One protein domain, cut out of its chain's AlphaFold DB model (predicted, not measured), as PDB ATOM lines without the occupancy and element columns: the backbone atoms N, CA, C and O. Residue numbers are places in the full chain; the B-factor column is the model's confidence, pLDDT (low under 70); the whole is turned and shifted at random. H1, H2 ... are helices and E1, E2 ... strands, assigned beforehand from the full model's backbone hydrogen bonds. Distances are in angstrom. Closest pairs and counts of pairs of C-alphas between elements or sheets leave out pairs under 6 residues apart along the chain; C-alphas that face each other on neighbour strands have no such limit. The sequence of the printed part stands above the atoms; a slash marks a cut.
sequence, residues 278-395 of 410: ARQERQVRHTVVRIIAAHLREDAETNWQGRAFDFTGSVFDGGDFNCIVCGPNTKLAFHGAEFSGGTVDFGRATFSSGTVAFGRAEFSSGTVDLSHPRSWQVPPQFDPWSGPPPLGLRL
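This is residues 278 to 395 of the 410 residues of an uncharacterized protein of Dactylosporangium sp. (UniProt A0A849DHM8). With little regular structure, the printed part is a chain wound in stacked turns, with E1, E2 and E4 stacked along one side and E3 and E5 along the opposite side. The long helix H1 lies across the end of the winding near E1. The 118 residues, with one named helix then five short strands, are mixed in class and compact: radius of gyration of the C-alphas 13.4 A, spans 39 by 37 by 22 A. Both sheets, E1 E2 E4 and E3 E5, are parallel.

H1, residues 278 to 296, is not on the sheet of E1 (308 to 310), E2 (331 to 333) and E4 (355 to 357); its O i to N i+4 pairs are all within hydrogen-bond range. E1 and E2 are parallel at 7 degrees, with N 309 and O 331 2.8 A apart. E2 and E4 are parallel at 4 degrees, with N 332 and O 355 2.9 A apart. E3 (343 to 345) and E5 (367 to 369) are parallel at 15 degrees, with N 344 and O 367 2.8 A apart.

H1 measures 27.0 A from C-alpha 278 at (-59.803, -30.471, 26.785). E5 ends at C-alpha 369, (-47.486, -51.273, 24.409).

The printed part has no cut; the links H1 to E1 and E1 to E2 are long. No printed residue is under pLDDT 70.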
ATOM      1  N   ALA A 278     -60.326 -29.118  26.612       95.44
ATOM      2  CA  ALA A 278     -59.803 -30.471  26.785       95.44
ATOM      3  C   ALA A 278     -58.551 -30.739  25.934       95.44
ATOM      4  O   ALA A 278     -57.629 -31.412  26.392       95.44
ATOM      5  N   ARG A 279     -58.472 -30.195  24.709       96.50
ATOM      6  CA  ARG A 279     -57.266 -30.283  23.862       96.50
ATOM      7  C   ARG A 279     -56.097 -29.505  24.458       96.50
ATOM      8  O   ARG A 279     -54.965 -29.979  24.428       96.50
ATOM      9  N   GLN A 280     -56.368 -28.326  25.008       97.50
ATOM     10  CA  GLN A 280     -55.362 -27.545  25.722       97.50
ATOM     11  C   GLN A 280     -54.862 -28.288  26.967       97.50
ATOM     12  O   GLN A 280     -53.656 -28.366  27.186       97.50
ATOM     13  N   GLU A 281     -55.768 -28.894  27.735       97.50
ATOM     14  CA  GLU A 281     -55.415 -29.704  28.901       97.50
ATOM     15  C   GLU A 281     -54.605 -30.948  28.517       97.50
ATOM     16  O   GLU A 281     -53.569 -31.224  29.125       97.50
ATOM     17  N   ARG A 282     -55.000 -31.641  27.438       97.25
ATOM     18  CA  ARG A 282     -54.234 -32.752  26.858       97.25
ATOM     19  C   ARG A 282     -52.789 -32.347  26.595       97.25
ATOM     20  O   ARG A 282     -51.873 -33.069  26.973       97.25
ATOM     21  N   GLN A 283     -52.577 -31.177  25.992       98.00
ATOM     22  CA  GLN A 283     -51.237 -30.691  25.671       98.00
ATOM     23  C   GLN A 283     -50.369 -30.500  26.921       98.00
ATOM     24  O   GLN A 283     -49.179 -30.831  26.898       98.00
ATOM     25  N   VAL A 284     -50.944 -29.990  28.016       98.56
ATOM     26  CA  VAL A 284     -50.235 -29.839  29.297       98.56
ATOM     27  C   VAL A 284     -49.863 -31.213  29.851       98.56
ATOM     28  O   VAL A 284     -48.690 -31.466  30.121       98.56
ATOM     29  N   ARG A 285     -50.831 -32.132  29.943       98.44
ATOM     30  CA  ARG A 285     -50.636 -33.476  30.508       98.44
ATOM     31  C   ARG A 285     -49.626 -34.301  29.709       98.44
ATOM     32  O   ARG A 285     -48.700 -34.862  30.288       98.44
ATOM     33  N   HIS A 286     -49.716 -34.290  28.378       98.31
ATOM     34  CA  HIS A 286     -48.736 -34.946  27.501       98.31
ATOM     35  C   HIS A 286     -47.343 -34.332  27.638       98.31
ATOM     36  O   HIS A 286     -46.346 -35.045  27.558       98.31
ATOM     37  N   THR A 287     -47.249 -33.024  27.894       98.75
ATOM     38  CA  THR A 287     -45.958 -32.379  28.168       98.75
ATOM     39  C   THR A 287     -45.360 -32.861  29.488       98.75
ATOM     40  O   THR A 287     -44.166 -33.151  29.521       98.75
ATOM     41  N   VAL A 288     -46.170 -33.018  30.542       98.75
ATOM     42  CA  VAL A 288     -45.713 -33.597  31.817       98.75
ATOM     43  C   VAL A 288     -45.182 -35.017  31.612       98.75
ATOM     44  O   VAL A 288     -44.058 -35.310  32.015       98.75
ATOM     45  N   VAL A 289     -45.947 -35.879  30.931       98.56
ATOM     46  CA  VAL A 289     -45.535 -37.262  30.633       98.56
ATOM     47  C   VAL A 289     -44.235 -37.286  29.829       98.56
ATOM     48  O   VAL A 289     -43.305 -38.001  30.194       98.56
ATOM     49  N   ARG A 290     -44.128 -36.454  28.785       98.62
ATOM     50  CA  ARG A 290     -42.923 -36.352  27.949       98.62
ATOM     51  C   ARG A 290     -41.693 -35.930  28.750       98.62
ATOM     52  O   ARG A 290     -40.622 -36.484  28.533       98.62
ATOM     53  N   ILE A 291     -41.829 -34.958  29.654       98.56
ATOM     54  CA  ILE A 291     -40.730 -34.519  30.523       98.56
ATOM     55  C   ILE A 291     -40.308 -35.655  31.447       98.56
ATOM     56  O   ILE A 291     -39.123 -35.968  31.499       98.56
ATOM     57  N   ILE A 292     -41.256 -36.301  32.131       98.56
ATOM     58  CA  ILE A 292     -40.943 -37.419  33.029       98.56
ATOM     59  C   ILE A 292     -40.217 -38.529  32.261       98.56
ATOM     60  O   ILE A 292     -39.162 -38.983  32.693       98.56
ATOM     61  N   ALA A 293     -40.737 -38.929  31.099       98.31
ATOM     62  CA  ALA A 293     -40.115 -39.954  30.275       98.31
ATOM     63  C   ALA A 293     -38.709 -39.554  29.810       98.31
ATOM     64  O   ALA A 293     -37.796 -40.370  29.894       98.31
ATOM     65  N   ALA A 294     -38.507 -38.302  29.384       98.25
ATOM     66  CA  ALA A 294     -37.198 -37.809  28.962       98.25
ATOM     67  C   ALA A 294     -36.142 -37.930  30.074       98.25
ATOM     68  O   ALA A 294     -35.041 -38.388  29.796       98.25
ATOM     69  N   HIS A 295     -36.491 -37.622  31.328       98.44
ATOM     70  CA  HIS A 295     -35.565 -37.727  32.467       98.44
ATOM     71  C   HIS A 295     -35.343 -39.166  32.959       98.44
ATOM     72  O   HIS A 295     -34.477 -39.414  33.801       98.44
ATOM     73  N   LEU A 296     -36.125 -40.125  32.455       98.12
ATOM     74  CA  LEU A 296     -35.960 -41.551  32.734       98.12
ATOM     75  C   LEU A 296     -35.154 -42.287  31.660       98.12
ATOM     76  O   LEU A 296     -34.828 -43.458  31.861       98.12
ATOM     77  N   ARG A 297     -34.821 -41.641  30.538       97.00
ATOM     78  CA  ARG A 297     -33.957 -42.223  29.503       97.00
ATOM     79  C   ARG A 297     -32.498 -42.272  29.963       97.00
ATOM     80  O   ARG A 297     -32.084 -41.564  30.878       97.00
ATOM     81  N   GLU A 298     -31.727 -43.159  29.344       92.38
ATOM     82  CA  GLU A 298     -30.304 -43.366  29.650       92.38
ATOM     83  C   GLU A 298     -29.442 -42.141  29.296       92.38
ATOM     84  O   GLU A 298     -28.482 -41.841  29.997       92.38
ATOM     85  N   ASP A 299     -29.820 -41.409  28.246       92.75
ATOM     86  CA  ASP A 299     -29.128 -40.237  27.699       92.75
ATOM     87  C   ASP A 299     -29.597 -38.895  28.293       92.75
ATOM     88  O   ASP A 299     -29.246 -37.831  27.779       92.75
ATOM     89  N   ALA A 300     -30.391 -38.923  29.367       93.69
ATOM     90  CA  ALA A 300     -30.888 -37.717  30.020       93.69
ATOM     91  C   ALA A 300     -29.746 -36.901  30.653       93.69
ATOM     92  O   ALA A 300     -28.956 -37.438  31.429       93.69
ATOM     93  N   GLU A 301     -29.705 -35.588  30.387       91.94
ATOM     94  CA  GLU A 301     -28.728 -34.669  30.999       91.94
ATOM     95  C   GLU A 301     -28.848 -34.663  32.529       91.94
ATOM     96  O   GLU A 301     -27.851 -34.791  33.239       91.94
ATOM     97  N   THR A 302     -30.085 -34.586  33.031       95.12
ATOM     98  CA  THR A 302     -30.399 -34.797  34.445       95.12
ATOM     99  C   THR A 302     -31.283 -36.024  34.584       95.12
ATOM    100  O   THR A 302     -32.369 -36.106  34.021       95.12
ATOM    101  N   ASN A 303     -30.814 -37.006  35.346       95.25
ATOM    102  CA  ASN A 303     -31.493 -38.283  35.474       95.25
ATOM    103  C   ASN A 303     -32.419 -38.301  36.706       95.25
ATOM    104  O   ASN A 303     -32.019 -37.924  37.816       95.25
ATOM    105  N   TRP A 304     -33.672 -38.721  36.515       97.69
ATOM    106  CA  TRP A 304     -34.675 -38.849  37.583       97.69
ATOM    107  C   TRP A 304     -34.935 -40.308  38.004       97.69
ATOM    108  O   TRP A 304     -35.883 -40.588  38.738       97.69
ATOM    109  N   GLN A 305     -34.103 -41.258  37.577       95.62
ATOM    110  CA  GLN A 305     -34.120 -42.633  38.075       95.62
ATOM    111  C   GLN A 305     -33.860 -42.673  39.591       95.62
ATOM    112  O   GLN A 305     -33.292 -41.758  40.189       95.62
ATOM    113  N   GLY A 306     -34.326 -43.739  40.240       96.44
ATOM    114  CA  GLY A 306     -34.307 -43.878  41.696       96.44
ATOM    115  C   GLY A 306     -35.406 -43.096  42.422       96.44
ATOM    116  O   GLY A 306     -35.406 -43.053  43.653       96.44
ATOM    117  N   ARG A 307     -36.333 -42.477  41.681       98.19
ATOM    118  CA  ARG A 307     -37.471 -41.708  42.208       98.19
ATOM    119  C   ARG A 307     -38.798 -42.433  41.993       98.19
ATOM    120  O   ARG A 307     -38.898 -43.379  41.205       98.19
ATOM    121  N   ALA A 308     -39.815 -41.991  42.727       98.44
ATOM    122  CA  ALA A 308     -41.171 -42.509  42.611       98.44
ATOM    123  C   ALA A 308     -42.037 -41.595  41.738       98.44
ATOM    124  O   ALA A 308     -41.998 -40.377  41.874       98.44
ATOM    125  N   PHE A 309     -42.838 -42.203  40.872       98.75
ATOM    126  CA  PHE A 309     -43.754 -41.546  39.951       98.75
ATOM    127  C   PHE A 309     -45.142 -42.144  40.163       98.75
ATOM    128  O   PHE A 309     -45.401 -43.295  39.795       98.75
ATOM    129  N   ASP A 310     -46.008 -41.381  40.828       98.69
ATOM    130  CA  ASP A 310     -47.347 -41.821  41.213       98.69
ATOM    131  C   ASP A 310     -48.414 -41.312  40.237       98.69
ATOM    132  O   ASP A 310     -48.910 -40.191  40.343       98.69
ATOM    133  N   PHE A 311     -48.805 -42.175  39.307       98.56
ATOM    134  CA  PHE A 311     -49.881 -41.944  38.347       98.56
ATOM    135  C   PHE A 311     -51.202 -42.593  38.789       98.56
ATOM    136  O   PHE A 311     -52.082 -42.839  37.959       98.56
ATOM    137  N   THR A 312     -51.368 -42.889  40.081       98.25
ATOM    138  CA  THR A 312     -52.563 -43.564  40.604       98.25
ATOM    139  C   THR A 312     -53.845 -42.805  40.254       98.25
ATOM    140  O   THR A 312     -53.976 -41.625  40.576       98.25
ATOM    141  N   GLY A 313     -54.808 -43.483  39.626       97.56
ATOM    142  CA  GLY A 313     -56.107 -42.911  39.252       97.56
ATOM    143  C   GLY A 313     -56.066 -41.906  38.098       97.56
ATOM    144  O   GLY A 313     -57.060 -41.228  37.850       97.56
ATOM    145  N   SER A 314     -54.928 -41.751  37.419       98.06
ATOM    146  CA  SER A 314     -54.815 -40.818  36.296       98.06
ATOM    147  C   SER A 314     -55.371 -41.404  34.997       98.06
ATOM    148  O   SER A 314     -55.333 -42.611  34.770       98.06
ATOM    149  N   VAL A 315     -55.866 -40.526  34.126       98.12
ATOM    150  CA  VAL A 315     -56.359 -40.882  32.791       98.12
ATOM    151  C   VAL A 315     -55.279 -40.571  31.750       98.12
ATOM    152  O   VAL A 315     -54.795 -39.431  31.690       98.12
ATOM    153  N   PHE A 316     -54.936 -41.570  30.933       97.88
ATOM    154  CA  PHE A 316     -53.996 -41.505  29.814       97.88
ATOM    155  C   PHE A 316     -54.712 -41.727  28.476       97.88
ATOM    156  O   PHE A 316     -55.314 -42.772  28.240       97.88
ATOM    157  N   ASP A 317     -54.555 -40.771  27.562       96.88
ATOM    158  CA  ASP A 317     -54.999 -40.829  26.163       96.88
ATOM    159  C   ASP A 317     -53.805 -40.835  25.176       96.88
ATOM    160  O   ASP A 317     -53.863 -40.314  24.054       96.88
ATOM    161  N   GLY A 318     -52.684 -41.394  25.642       96.19
ATOM    162  CA  GLY A 318     -51.408 -41.537  24.943       96.19
ATOM    163  C   GLY A 318     -50.207 -41.192  25.831       96.19
ATOM    164  O   GLY A 318     -50.349 -40.561  26.878       96.19
ATOM    165  N   GLY A 319     -49.013 -41.612  25.417       96.69
ATOM    166  CA  GLY A 319     -47.764 -41.299  26.112       96.69
ATOM    167  C   GLY A 319     -46.555 -41.987  25.482       96.69
ATOM    168  O   GLY A 319     -46.669 -43.077  24.933       96.69
ATOM    169  N   ASP A 320     -45.391 -41.350  25.570       96.94
ATOM    170  CA  ASP A 320     -44.123 -41.901  25.083       96.94
ATOM    171  C   ASP A 320     -43.204 -42.172  26.275       96.94
ATOM    172  O   ASP A 320     -42.645 -41.243  26.852       96.94
ATOM    173  N   PHE A 321     -43.058 -43.448  26.626       97.88
ATOM    174  CA  PHE A 321     -42.068 -43.978  27.563       97.88
ATOM    175  C   PHE A 321     -41.030 -44.843  26.825       97.88
ATOM    176  O   PHE A 321     -40.419 -45.744  27.402       97.88
ATOM    177  N   ASN A 322     -40.798 -44.582  25.538       96.06
ATOM    178  CA  ASN A 322     -39.807 -45.302  24.754       96.06
ATOM    179  C   ASN A 322     -38.398 -45.026  25.307       96.06
ATOM    180  O   ASN A 322     -38.071 -43.892  25.685       96.06
ATOM    181  N   CYS A 323     -37.561 -46.066  25.345       96.50
ATOM    182  CA  CYS A 323     -36.184 -46.037  25.856       96.50
ATOM    183  C   CYS A 323     -36.016 -45.632  27.334       96.50
ATOM    184  O   CYS A 323     -34.898 -45.304  27.739       96.50
ATOM    185  N   ILE A 324     -37.070 -45.641  28.158       98.00
ATOM    186  CA  ILE A 324     -36.891 -45.371  29.591       98.00
ATOM    187  C   ILE A 324     -36.126 -46.504  30.279       98.00
ATOM    188  O   ILE A 324     -36.214 -47.671  29.889       98.00
ATOM    189  N   VAL A 325     -35.434 -46.175  31.364       98.06
ATOM    190  CA  VAL A 325     -34.735 -47.139  32.211       98.06
ATOM    191  C   VAL A 325     -35.395 -47.187  33.585       98.06
ATOM    192  O   VAL A 325     -35.336 -46.252  34.384       98.06
ATOM    193  N   CYS A 326     -36.007 -48.327  33.893       96.94
ATOM    194  CA  CYS A 326     -36.543 -48.645  35.212       96.94
ATOM    195  C   CYS A 326     -35.457 -49.346  36.039       96.94
ATOM    196  O   CYS A 326     -35.487 -50.564  36.248       96.94
ATOM    197  N   GLY A 327     -34.464 -48.556  36.454       93.69
ATOM    198  CA  GLY A 327     -33.343 -48.980  37.291       93.69
ATOM    199  C   GLY A 327     -33.673 -49.063  38.791       93.69
ATOM    200  O   GLY A 327     -34.839 -48.952  39.185       93.69
ATOM    201  N   PRO A 328     -32.655 -49.247  39.651       94.75
ATOM    202  CA  PRO A 328     -32.854 -49.450  41.081       94.75
ATOM    203  C   PRO A 328     -33.630 -48.296  41.717       94.75
ATOM    204  O   PRO A 328     -33.344 -47.131  41.460       94.75
ATOM    205  N   ASN A 329     -34.597 -48.617  42.580       95.00
ATOM    206  CA  ASN A 329     -35.466 -47.662  43.282       95.00
ATOM    207  C   ASN A 329     -36.392 -46.800  42.397       95.00
ATOM    208  O   ASN A 329     -37.228 -46.091  42.954       95.00
ATOM    209  N   THR A 330     -36.316 -46.879  41.063       98.00
ATOM    210  CA  THR A 330     -37.297 -46.238  40.176       98.00
ATOM    211  C   THR A 330     -38.649 -46.934  40.325       98.00
ATOM    212  O   THR A 330     -38.732 -48.160  40.204       98.00
ATOM    213  N   LYS A 331     -39.715 -46.170  40.586       98.25
ATOM    214  CA  LYS A 331     -41.079 -46.703  40.732       98.25
ATOM    215  C   LYS A 331     -42.057 -45.951  39.844       98.25
ATOM    216  O   LYS A 331     -42.190 -44.747  39.999       98.25
ATOM    217  N   LEU A 332     -42.773 -46.660  38.978       98.56
ATOM    218  CA  LEU A 332     -43.855 -46.126  38.149       98.56
ATOM    219  C   LEU A 332     -45.163 -46.810  38.566       98.56
ATOM    220  O   LEU A 332     -45.357 -47.999  38.308       98.56
ATOM    221  N   ALA A 333     -46.040 -46.080  39.252       98.50
ATOM    222  CA  ALA A 333     -47.296 -46.608  39.775       98.50
ATOM    223  C   ALA A 333     -48.480 -46.110  38.939       98.50
ATOM    224  O   ALA A 333     -48.843 -44.944  39.005       98.50
ATOM    225  N   PHE A 334     -49.110 -47.009  38.188       98.50
ATOM    226  CA  PHE A 334     -50.309 -46.770  37.377       98.50
ATOM    227  C   PHE A 334     -51.553 -47.376  38.036       98.50
ATOM    228  O   PHE A 334     -52.441 -47.903  37.365       98.50
ATOM    229  N   HIS A 335     -51.609 -47.375  39.370       97.94
ATOM    230  CA  HIS A 335     -52.684 -48.058  40.075       97.94
ATOM    231  C   HIS A 335     -54.037 -47.398  39.812       97.94
ATOM    232  O   HIS A 335     -54.193 -46.209  40.062       97.94
ATOM    233  N   GLY A 336     -55.036 -48.138  39.335       97.31
ATOM    234  CA  GLY A 336     -56.331 -47.529  39.001       97.31
ATOM    235  C   GLY A 336     -56.277 -46.518  37.852       97.31
ATOM    236  O   GLY A 336     -57.205 -45.731  37.719       97.31
ATOM    237  N   ALA A 337     -55.182 -46.460  37.085       98.00
ATOM    238  CA  ALA A 337     -55.086 -45.560  35.945       98.00
ATOM    239  C   ALA A 337     -55.980 -46.053  34.798       98.00
ATOM    240  O   ALA A 337     -56.062 -47.257  34.552       98.00
ATOM    241  N   GLU A 338     -56.612 -45.127  34.085       97.56
ATOM    242  CA  GLU A 338     -57.448 -45.428  32.922       97.56
ATOM    243  C   GLU A 338     -56.677 -45.131  31.633       97.56
ATOM    244  O   GLU A 338     -56.262 -43.997  31.384       97.56
ATOM    245  N   PHE A 339     -56.520 -46.137  30.778       97.06
ATOM    246  CA  PHE A 339     -56.003 -46.001  29.421       97.06
ATOM    247  C   PHE A 339     -57.187 -45.874  28.460       97.06
ATOM    248  O   PHE A 339     -57.751 -46.856  27.966       97.06
ATOM    249  N   SER A 340     -57.587 -44.629  28.223       92.75
ATOM    250  CA  SER A 340     -58.844 -44.248  27.574       92.75
ATOM    251  C   SER A 340     -58.706 -43.956  26.078       92.75
ATOM    252  O   SER A 340     -59.703 -43.855  25.363       92.75
ATOM    253  N   GLY A 341     -57.484 -43.870  25.557       90.06
ATOM    254  CA  GLY A 341     -57.228 -43.694  24.130       90.06
ATOM    255  C   GLY A 341     -55.740 -43.654  23.807       90.06
ATOM    256  O   GLY A 341     -54.896 -43.671  24.701       90.06
ATOM    257  N   GLY A 342     -55.414 -43.604  22.514       93.31
ATOM    258  CA  GLY A 342     -54.029 -43.553  22.047       93.31
ATOM    259  C   GLY A 342     -53.183 -44.756  22.482       93.31
ATOM    260  O   GLY A 342     -53.697 -45.784  22.930       93.31
ATOM    261  N   THR A 343     -51.867 -44.612  22.336       97.06
ATOM    262  CA  THR A 343     -50.888 -45.615  22.768       97.06
ATOM    263  C   THR A 343     -49.970 -45.007  23.819       97.06
ATOM    264  O   THR A 343     -49.437 -43.915  23.614       97.06
ATOM    265  N   VAL A 344     -49.785 -45.716  24.928       98.19
ATOM    266  CA  VAL A 344     -48.712 -45.497  25.896       98.19
ATOM    267  C   VAL A 344     -47.599 -46.490  25.568       98.19
ATOM    268  O   VAL A 344     -47.721 -47.684  25.847       98.19
ATOM    269  N   ASP A 345     -46.558 -46.003  24.897       98.06
ATOM    270  CA  ASP A 345     -45.484 -46.821  24.326       98.06
ATOM    271  C   ASP A 345     -44.317 -46.985  25.307       98.06
ATOM    272  O   ASP A 345     -43.692 -46.000  25.693       98.06
ATOM    273  N   PHE A 346     -43.995 -48.224  25.678       97.94
ATOM    274  CA  PHE A 346     -42.806 -48.599  26.453       97.94
ATOM    275  C   PHE A 346     -41.767 -49.332  25.588       97.94
ATOM    276  O   PHE A 346     -40.937 -50.102  26.083       97.94
ATOM    277  N   GLY A 347     -41.801 -49.120  24.273       95.62
ATOM    278  CA  GLY A 347     -40.854 -49.680  23.325       95.62
ATOM    279  C   GLY A 347     -39.408 -49.423  23.749       95.62
ATOM    280  O   GLY A 347     -39.023 -48.326  24.143       95.62
ATOM    281  N   ARG A 348     -38.580 -50.464  23.683       95.56
ATOM    282  CA  ARG A 348     -37.163 -50.453  24.070       95.56
ATOM    283  C   ARG A 348     -36.898 -50.000  25.513       95.56
ATOM    284  O   ARG A 348     -35.761 -49.655  25.822       95.56
ATOM    285  N   ALA A 349     -37.900 -50.020  26.394       97.00
ATOM    286  CA  ALA A 349     -37.692 -49.754  27.811       97.00
ATOM    287  C   ALA A 349     -36.861 -50.869  28.473       97.00
ATOM    288  O   ALA A 349     -36.954 -52.046  28.107       97.00
ATOM    289  N   THR A 350     -36.051 -50.496  29.461       97.06
ATOM    290  CA  THR A 350     -35.210 -51.409  30.244       97.06
ATOM    291  C   THR A 350     -35.833 -51.621  31.621       97.06
ATOM    292  O   THR A 350     -35.749 -50.745  32.481       97.06
ATOM    293  N   PHE A 351     -36.427 -52.791  31.864       96.19
ATOM    294  CA  PHE A 351     -36.979 -53.175  33.168       96.19
ATOM    295  C   PHE A 351     -35.999 -54.081  33.928       96.19
ATOM    296  O   PHE A 351     -36.125 -55.309  33.924       96.19
ATOM    297  N   SER A 352     -34.971 -53.480  34.536       92.88
ATOM    298  CA  SER A 352     -33.855 -54.219  35.152       92.88
ATOM    299  C   SER A 352     -34.048 -54.500  36.644       92.88
ATOM    300  O   SER A 352     -33.733 -55.591  37.114       92.88
ATOM    301  N   SER A 353     -34.547 -53.522  37.405       93.50
ATOM    302  CA  SER A 353     -34.648 -53.614  38.876       93.50
ATOM    303  C   SER A 353     -35.687 -52.684  39.513       93.50
ATOM    304  O   SER A 353     -36.046 -52.871  40.678       93.50
ATOM    305  N   GLY A 354     -36.180 -51.693  38.770       94.38
ATOM    306  CA  GLY A 354     -37.268 -50.815  39.186       94.38
ATOM    307  C   GLY A 354     -38.623 -51.516  39.169       94.38
ATOM    308  O   GLY A 354     -38.787 -52.599  38.611       94.38
ATOM    309  N   THR A 355     -39.617 -50.890  39.796       97.12
ATOM    310  CA  THR A 355     -40.986 -51.419  39.862       97.12
ATOM    311  C   THR A 355     -41.904 -50.626  38.947       97.12
ATOM    312  O   THR A 355     -42.007 -49.410  39.080       97.12
ATOM    313  N   VAL A 356     -42.619 -51.319  38.067       98.12
ATOM    314  CA  VAL A 356     -43.715 -50.744  37.278       98.12
ATOM    315  C   VAL A 356     -44.970 -51.528  37.611       98.12
ATOM    316  O   VAL A 356     -44.953 -52.751  37.505       98.12
ATOM    317  N   ALA A 357     -46.029 -50.863  38.062       97.94
ATOM    318  CA  ALA A 357     -47.227 -51.538  38.554       97.94
ATOM    319  C   ALA A 357     -48.501 -50.957  37.937       97.94
ATOM    320  O   ALA A 357     -48.732 -49.756  38.004       97.94
ATOM    321  N   PHE A 358     -49.346 -51.832  37.398       97.88
ATOM    322  CA  PHE A 358     -50.620 -51.528  36.741       97.88
ATOM    323  C   PHE A 358     -51.815 -52.121  37.508       97.88
ATOM    324  O   PHE A 358     -52.841 -52.458  36.926       97.88
ATOM    325  N   GLY A 359     -51.687 -52.307  38.826       96.56
ATOM    326  CA  GLY A 359     -52.758 -52.910  39.629       96.56
ATOM    327  C   GLY A 359     -54.033 -52.063  39.597       96.56
ATOM    328  O   GLY A 359     -53.984 -50.870  39.890       96.56
ATOM    329  N   ARG A 360     -55.172 -52.672  39.284       95.56
ATOM    330  CA  ARG A 360     -56.483 -52.058  39.024       95.56
ATOM    331  C   ARG A 360     -56.526 -51.104  37.830       95.56
ATOM    332  O   ARG A 360     -57.454 -50.312  37.749       95.56
ATOM    333  N   ALA A 361     -55.532 -51.124  36.945       96.69
ATOM    334  CA  ALA A 361     -55.567 -50.292  35.749       96.69
ATOM    335  C   ALA A 361     -56.653 -50.759  34.768       96.69
ATOM    336  O   ALA A 361     -56.877 -51.959  34.595       96.69
ATOM    337  N   GLU A 362     -57.291 -49.805  34.098       95.19
ATOM    338  CA  GLU A 362     -58.371 -50.044  33.143       95.19
ATOM    339  C   GLU A 362     -57.886 -49.786  31.712       95.19
ATOM    340  O   GLU A 362     -57.332 -48.732  31.411       95.19
ATOM    341  N   PHE A 363     -58.099 -50.747  30.809       93.38
ATOM    342  CA  PHE A 363     -57.691 -50.671  29.399       93.38
ATOM    343  C   PHE A 363     -58.926 -50.527  28.497       93.38
ATOM    344  O   PHE A 363     -59.252 -51.434  27.729       93.38
ATOM    345  N   SER A 364     -59.657 -49.419  28.647       85.62
ATOM    346  CA  SER A 364     -60.980 -49.207  28.036       85.62
ATOM    347  C   SER A 364     -60.919 -49.086  26.510       85.62
ATOM    348  O   SER A 364     -61.683 -49.732  25.792       85.62
ATOM    349  N   SER A 365     -59.996 -48.263  26.009       88.31
ATOM    350  CA  SER A 365     -59.809 -48.008  24.568       88.31
ATOM    351  C   SER A 365     -58.398 -47.553  24.188       88.31
ATOM    352  O   SER A 365     -58.087 -47.438  23.001       88.31
ATOM    353  N   GLY A 366     -57.536 -47.296  25.170       93.06
ATOM    354  CA  GLY A 366     -56.113 -47.055  24.969       93.06
ATOM    355  C   GLY A 366     -55.315 -48.354  24.913       93.06
ATOM    356  O   GLY A 366     -55.745 -49.400  25.398       93.06
ATOM    357  N   THR A 367     -54.129 -48.275  24.315       97.00
ATOM    358  CA  THR A 367     -53.161 -49.375  24.272       97.00
ATOM    359  C   THR A 367     -51.958 -49.056  25.152       97.00
ATOM    360  O   THR A 367     -51.339 -48.012  24.983       97.00
ATOM    361  N   VAL A 368     -51.573 -49.963  26.043       97.94
ATOM    362  CA  VAL A 368     -50.256 -49.987  26.685       97.94
ATOM    363  C   VAL A 368     -49.391 -50.980  25.925       97.94
ATOM    364  O   VAL A 368     -49.666 -52.184  25.920       97.94
ATOM    365  N   ASP A 369     -48.367 -50.465  25.245       97.56
ATOM    366  CA  ASP A 369     -47.486 -51.273  24.409       97.56
ATOM    367  C   ASP A 369     -46.180 -51.601  25.136       97.56
ATOM    368  O   ASP A 369     -45.305 -50.756  25.299       97.56
ATOM    369  N   LEU A 370     -46.061 -52.852  25.580       96.50
ATOM    370  CA  LEU A 370     -44.870 -53.425  26.204       96.50
ATOM    371  C   LEU A 370     -44.268 -54.537  25.337       96.50
ATOM    372  O   LEU A 370     -43.539 -55.380  25.844       96.50
ATOM    373  N   SER A 371     -44.590 -54.591  24.043       95.06
ATOM    374  CA  SER A 371     -44.251 -55.738  23.188       95.06
ATOM    375  C   SER A 371     -42.757 -55.881  22.869       95.06
ATOM    376  O   SER A 371     -42.302 -56.993  22.604       95.06
ATOM    377  N   HIS A 372     -41.982 -54.791  22.923       94.44
ATOM    378  CA  HIS A 372     -40.572 -54.769  22.502       94.44
ATOM    379  C   HIS A 372     -39.630 -54.137  23.546       94.44
ATOM    380  O   HIS A 372     -38.967 -53.142  23.243       94.44
ATOM    381  N   PRO A 373     -39.548 -54.656  24.781       95.31
ATOM    382  CA  PRO A 373     -38.642 -54.129  25.799       95.31
ATOM    383  C   PRO A 373     -37.180 -54.442  25.448       95.31
ATOM    384  O   PRO A 373     -36.876 -55.489  24.876       95.31
ATOM    385  N   ARG A 374     -36.250 -53.563  25.841       94.88
ATOM    386  CA  ARG A 374     -34.807 -53.850  25.767       94.88
ATOM    387  C   ARG A 374     -34.407 -54.878  26.829       94.88
ATOM    388  O   ARG A 374     -33.601 -55.757  26.554       94.88
ATOM    389  N   SER A 375     -34.991 -54.786  28.025       93.00
ATOM    390  CA  SER A 375     -34.767 -55.724  29.134       93.00
ATOM    391  C   SER A 375     -36.070 -56.005  29.878       93.00
ATOM    392  O   SER A 375     -36.869 -55.095  30.086       93.00
ATOM    393  N   TRP A 376     -36.271 -57.257  30.300       93.06
ATOM    394  CA  TRP A 376     -37.464 -57.747  31.013       93.06
ATOM    395  C   TRP A 376     -37.078 -58.581  32.246       93.06
ATOM    396  O   TRP A 376     -37.632 -59.652  32.512       93.06
ATOM    397  N   GLN A 377     -36.035 -58.147  32.956       92.62
ATOM    398  CA  GLN A 377     -35.517 -58.847  34.130       92.62
ATOM    399  C   GLN A 377     -36.495 -58.763  35.309       92.62
ATOM    400  O   GLN A 377     -36.770 -59.785  35.939       92.62
ATOM    401  N   VAL A 378     -37.043 -57.572  35.562       93.88
ATOM    402  CA  VAL A 378     -38.122 -57.326  36.528       93.88
ATOM    403  C   VAL A 378     -39.346 -56.833  35.753       93.88
ATOM    404  O   VAL A 378     -39.431 -55.646  35.453       93.88
ATOM    405  N   PRO A 379     -40.274 -57.724  35.365       94.38
ATOM    406  CA  PRO A 379     -41.401 -57.353  34.517       94.38
ATOM    407  C   PRO A 379     -42.378 -56.408  35.234       94.38
ATOM    408  O   PRO A 379     -42.515 -56.490  36.462       94.38
ATOM    409  N   PRO A 380     -43.112 -55.560  34.489       96.81
ATOM    410  CA  PRO A 380     -44.230 -54.822  35.051       96.81
ATOM    411  C   PRO A 380     -45.274 -55.749  35.679       96.81
ATOM    412  O   PRO A 380     -45.539 -56.849  35.193       96.81
ATOM    413  N   GLN A 381     -45.858 -55.291  36.778       96.69
ATOM    414  CA  GLN A 381     -46.805 -56.041  37.590       96.69
ATOM    415  C   GLN A 381     -48.235 -55.698  37.189       96.69
ATOM    416  O   GLN A 381     -48.582 -54.523  37.054       96.69
ATOM    417  N   PHE A 382     -49.072 -56.721  37.068       95.88
ATOM    418  CA  PHE A 382     -50.482 -56.601  36.718       95.88
ATOM    419  C   PHE A 382     -51.339 -57.425  37.673       95.88
ATOM    420  O   PHE A 382     -50.845 -58.358  38.314       95.88
ATOM    421  N   ASP A 383     -52.628 -57.103  37.729       93.50
ATOM    422  CA  ASP A 383     -53.602 -57.970  38.381       93.50
ATOM    423  C   ASP A 383     -53.761 -59.286  37.601       93.50
ATOM    424  O   ASP A 383     -53.627 -59.301  36.373       93.50
ATOM    425  N   PRO A 384     -54.058 -60.406  38.283       91.31
ATOM    426  CA  PRO A 384     -54.300 -61.674  37.612       91.31
ATOM    427  C   PRO A 384     -55.580 -61.614  36.764       91.31
ATOM    428  O   PRO A 384     -56.607 -61.104  37.211       91.31
ATOM    429  N   TRP A 385     -55.547 -62.210  35.571       89.38
ATOM    430  CA  TRP A 385     -56.707 -62.344  34.685       89.38
ATOM    431  C   TRP A 385     -56.969 -63.811  34.317       89.38
ATOM    432  O   TRP A 385     -56.050 -64.617  34.169       89.38
ATOM    433  N   SER A 386     -58.242 -64.174  34.154       81.88
ATOM    434  CA  SER A 386     -58.680 -65.520  33.768       81.88
ATOM    435  C   SER A 386     -58.873 -65.610  32.247       81.88
ATOM    436  O   SER A 386     -60.007 -65.626  31.771       81.88
ATOM    437  N   GLY A 387     -57.792 -65.597  31.461       85.94
ATOM    438  CA  GLY A 387     -57.891 -65.645  29.996       85.94
ATOM    439  C   GLY A 387     -56.703 -65.027  29.250       85.94
ATOM    440  O   GLY A 387     -55.613 -64.930  29.817       85.94
ATOM    441  N   PRO A 388     -56.878 -64.626  27.975       86.75
ATOM    442  CA  PRO A 388     -55.893 -63.792  27.294       86.75
ATOM    443  C   PRO A 388     -55.754 -62.431  28.003       86.75
ATOM    444  O   PRO A 388     -56.677 -62.015  28.711       86.75
ATOM    445  N   PRO A 389     -54.619 -61.731  27.822       88.12
ATOM    446  CA  PRO A 389     -54.440 -60.394  28.376       88.12
ATOM    447  C   PRO A 389     -55.525 -59.426  27.867       88.12
ATOM    448  O   PRO A 389     -56.085 -59.648  26.786       88.12
ATOM    449  N   PRO A 390     -55.821 -58.343  28.617       91.38
ATOM    450  CA  PRO A 390     -56.736 -57.293  28.173       91.38
ATOM    451  C   PRO A 390     -56.396 -56.799  26.761       91.38
ATOM    452  O   PRO A 390     -55.224 -56.637  26.432       91.38
ATOM    453  N   LEU A 391     -57.406 -56.519  25.930       88.75
ATOM    454  CA  LEU A 391     -57.213 -56.122  24.522       88.75
ATOM    455  C   LEU A 391     -56.299 -54.895  24.347       88.75
ATOM    456  O   LEU A 391     -55.555 -54.817  23.372       88.75
ATOM    457  N   GLY A 392     -56.339 -53.957  25.294       92.69
ATOM    458  CA  GLY A 392     -55.473 -52.778  25.316       92.69
ATOM    459  C   GLY A 392     -54.079 -53.020  25.902       92.69
ATOM    460  O   GLY A 392     -53.351 -52.059  26.101       92.69
ATOM    461  N   LEU A 393     -53.675 -54.257  26.198       95.75
ATOM    462  CA  LEU A 393     -52.360 -54.578  26.755       95.75
ATOM    463  C   LEU A 393     -51.570 -55.470  25.792       95.75
ATOM    464  O   LEU A 393     -51.945 -56.612  25.528       95.75
ATOM    465  N   ARG A 394     -50.429 -54.975  25.299       95.38
ATOM    466  CA  ARG A 394     -49.514 -55.754  24.453       95.38
ATOM    467  C   ARG A 394     -48.288 -56.163  25.251       95.38
ATOM    468  O   ARG A 394     -47.542 -55.304  25.702       95.38
ATOM    469  N   LEU A 395     -48.076 -57.465  25.404       94.19
ATOM    470  CA  LEU A 395     -46.941 -58.041  26.132       94.19
ATOM    471  C   LEU A 395     -45.886 -58.600  25.160       94.19
ATOM    472  O   LEU A 395     -46.220 -58.880  24.004       94.19
TER     473      LEU A 395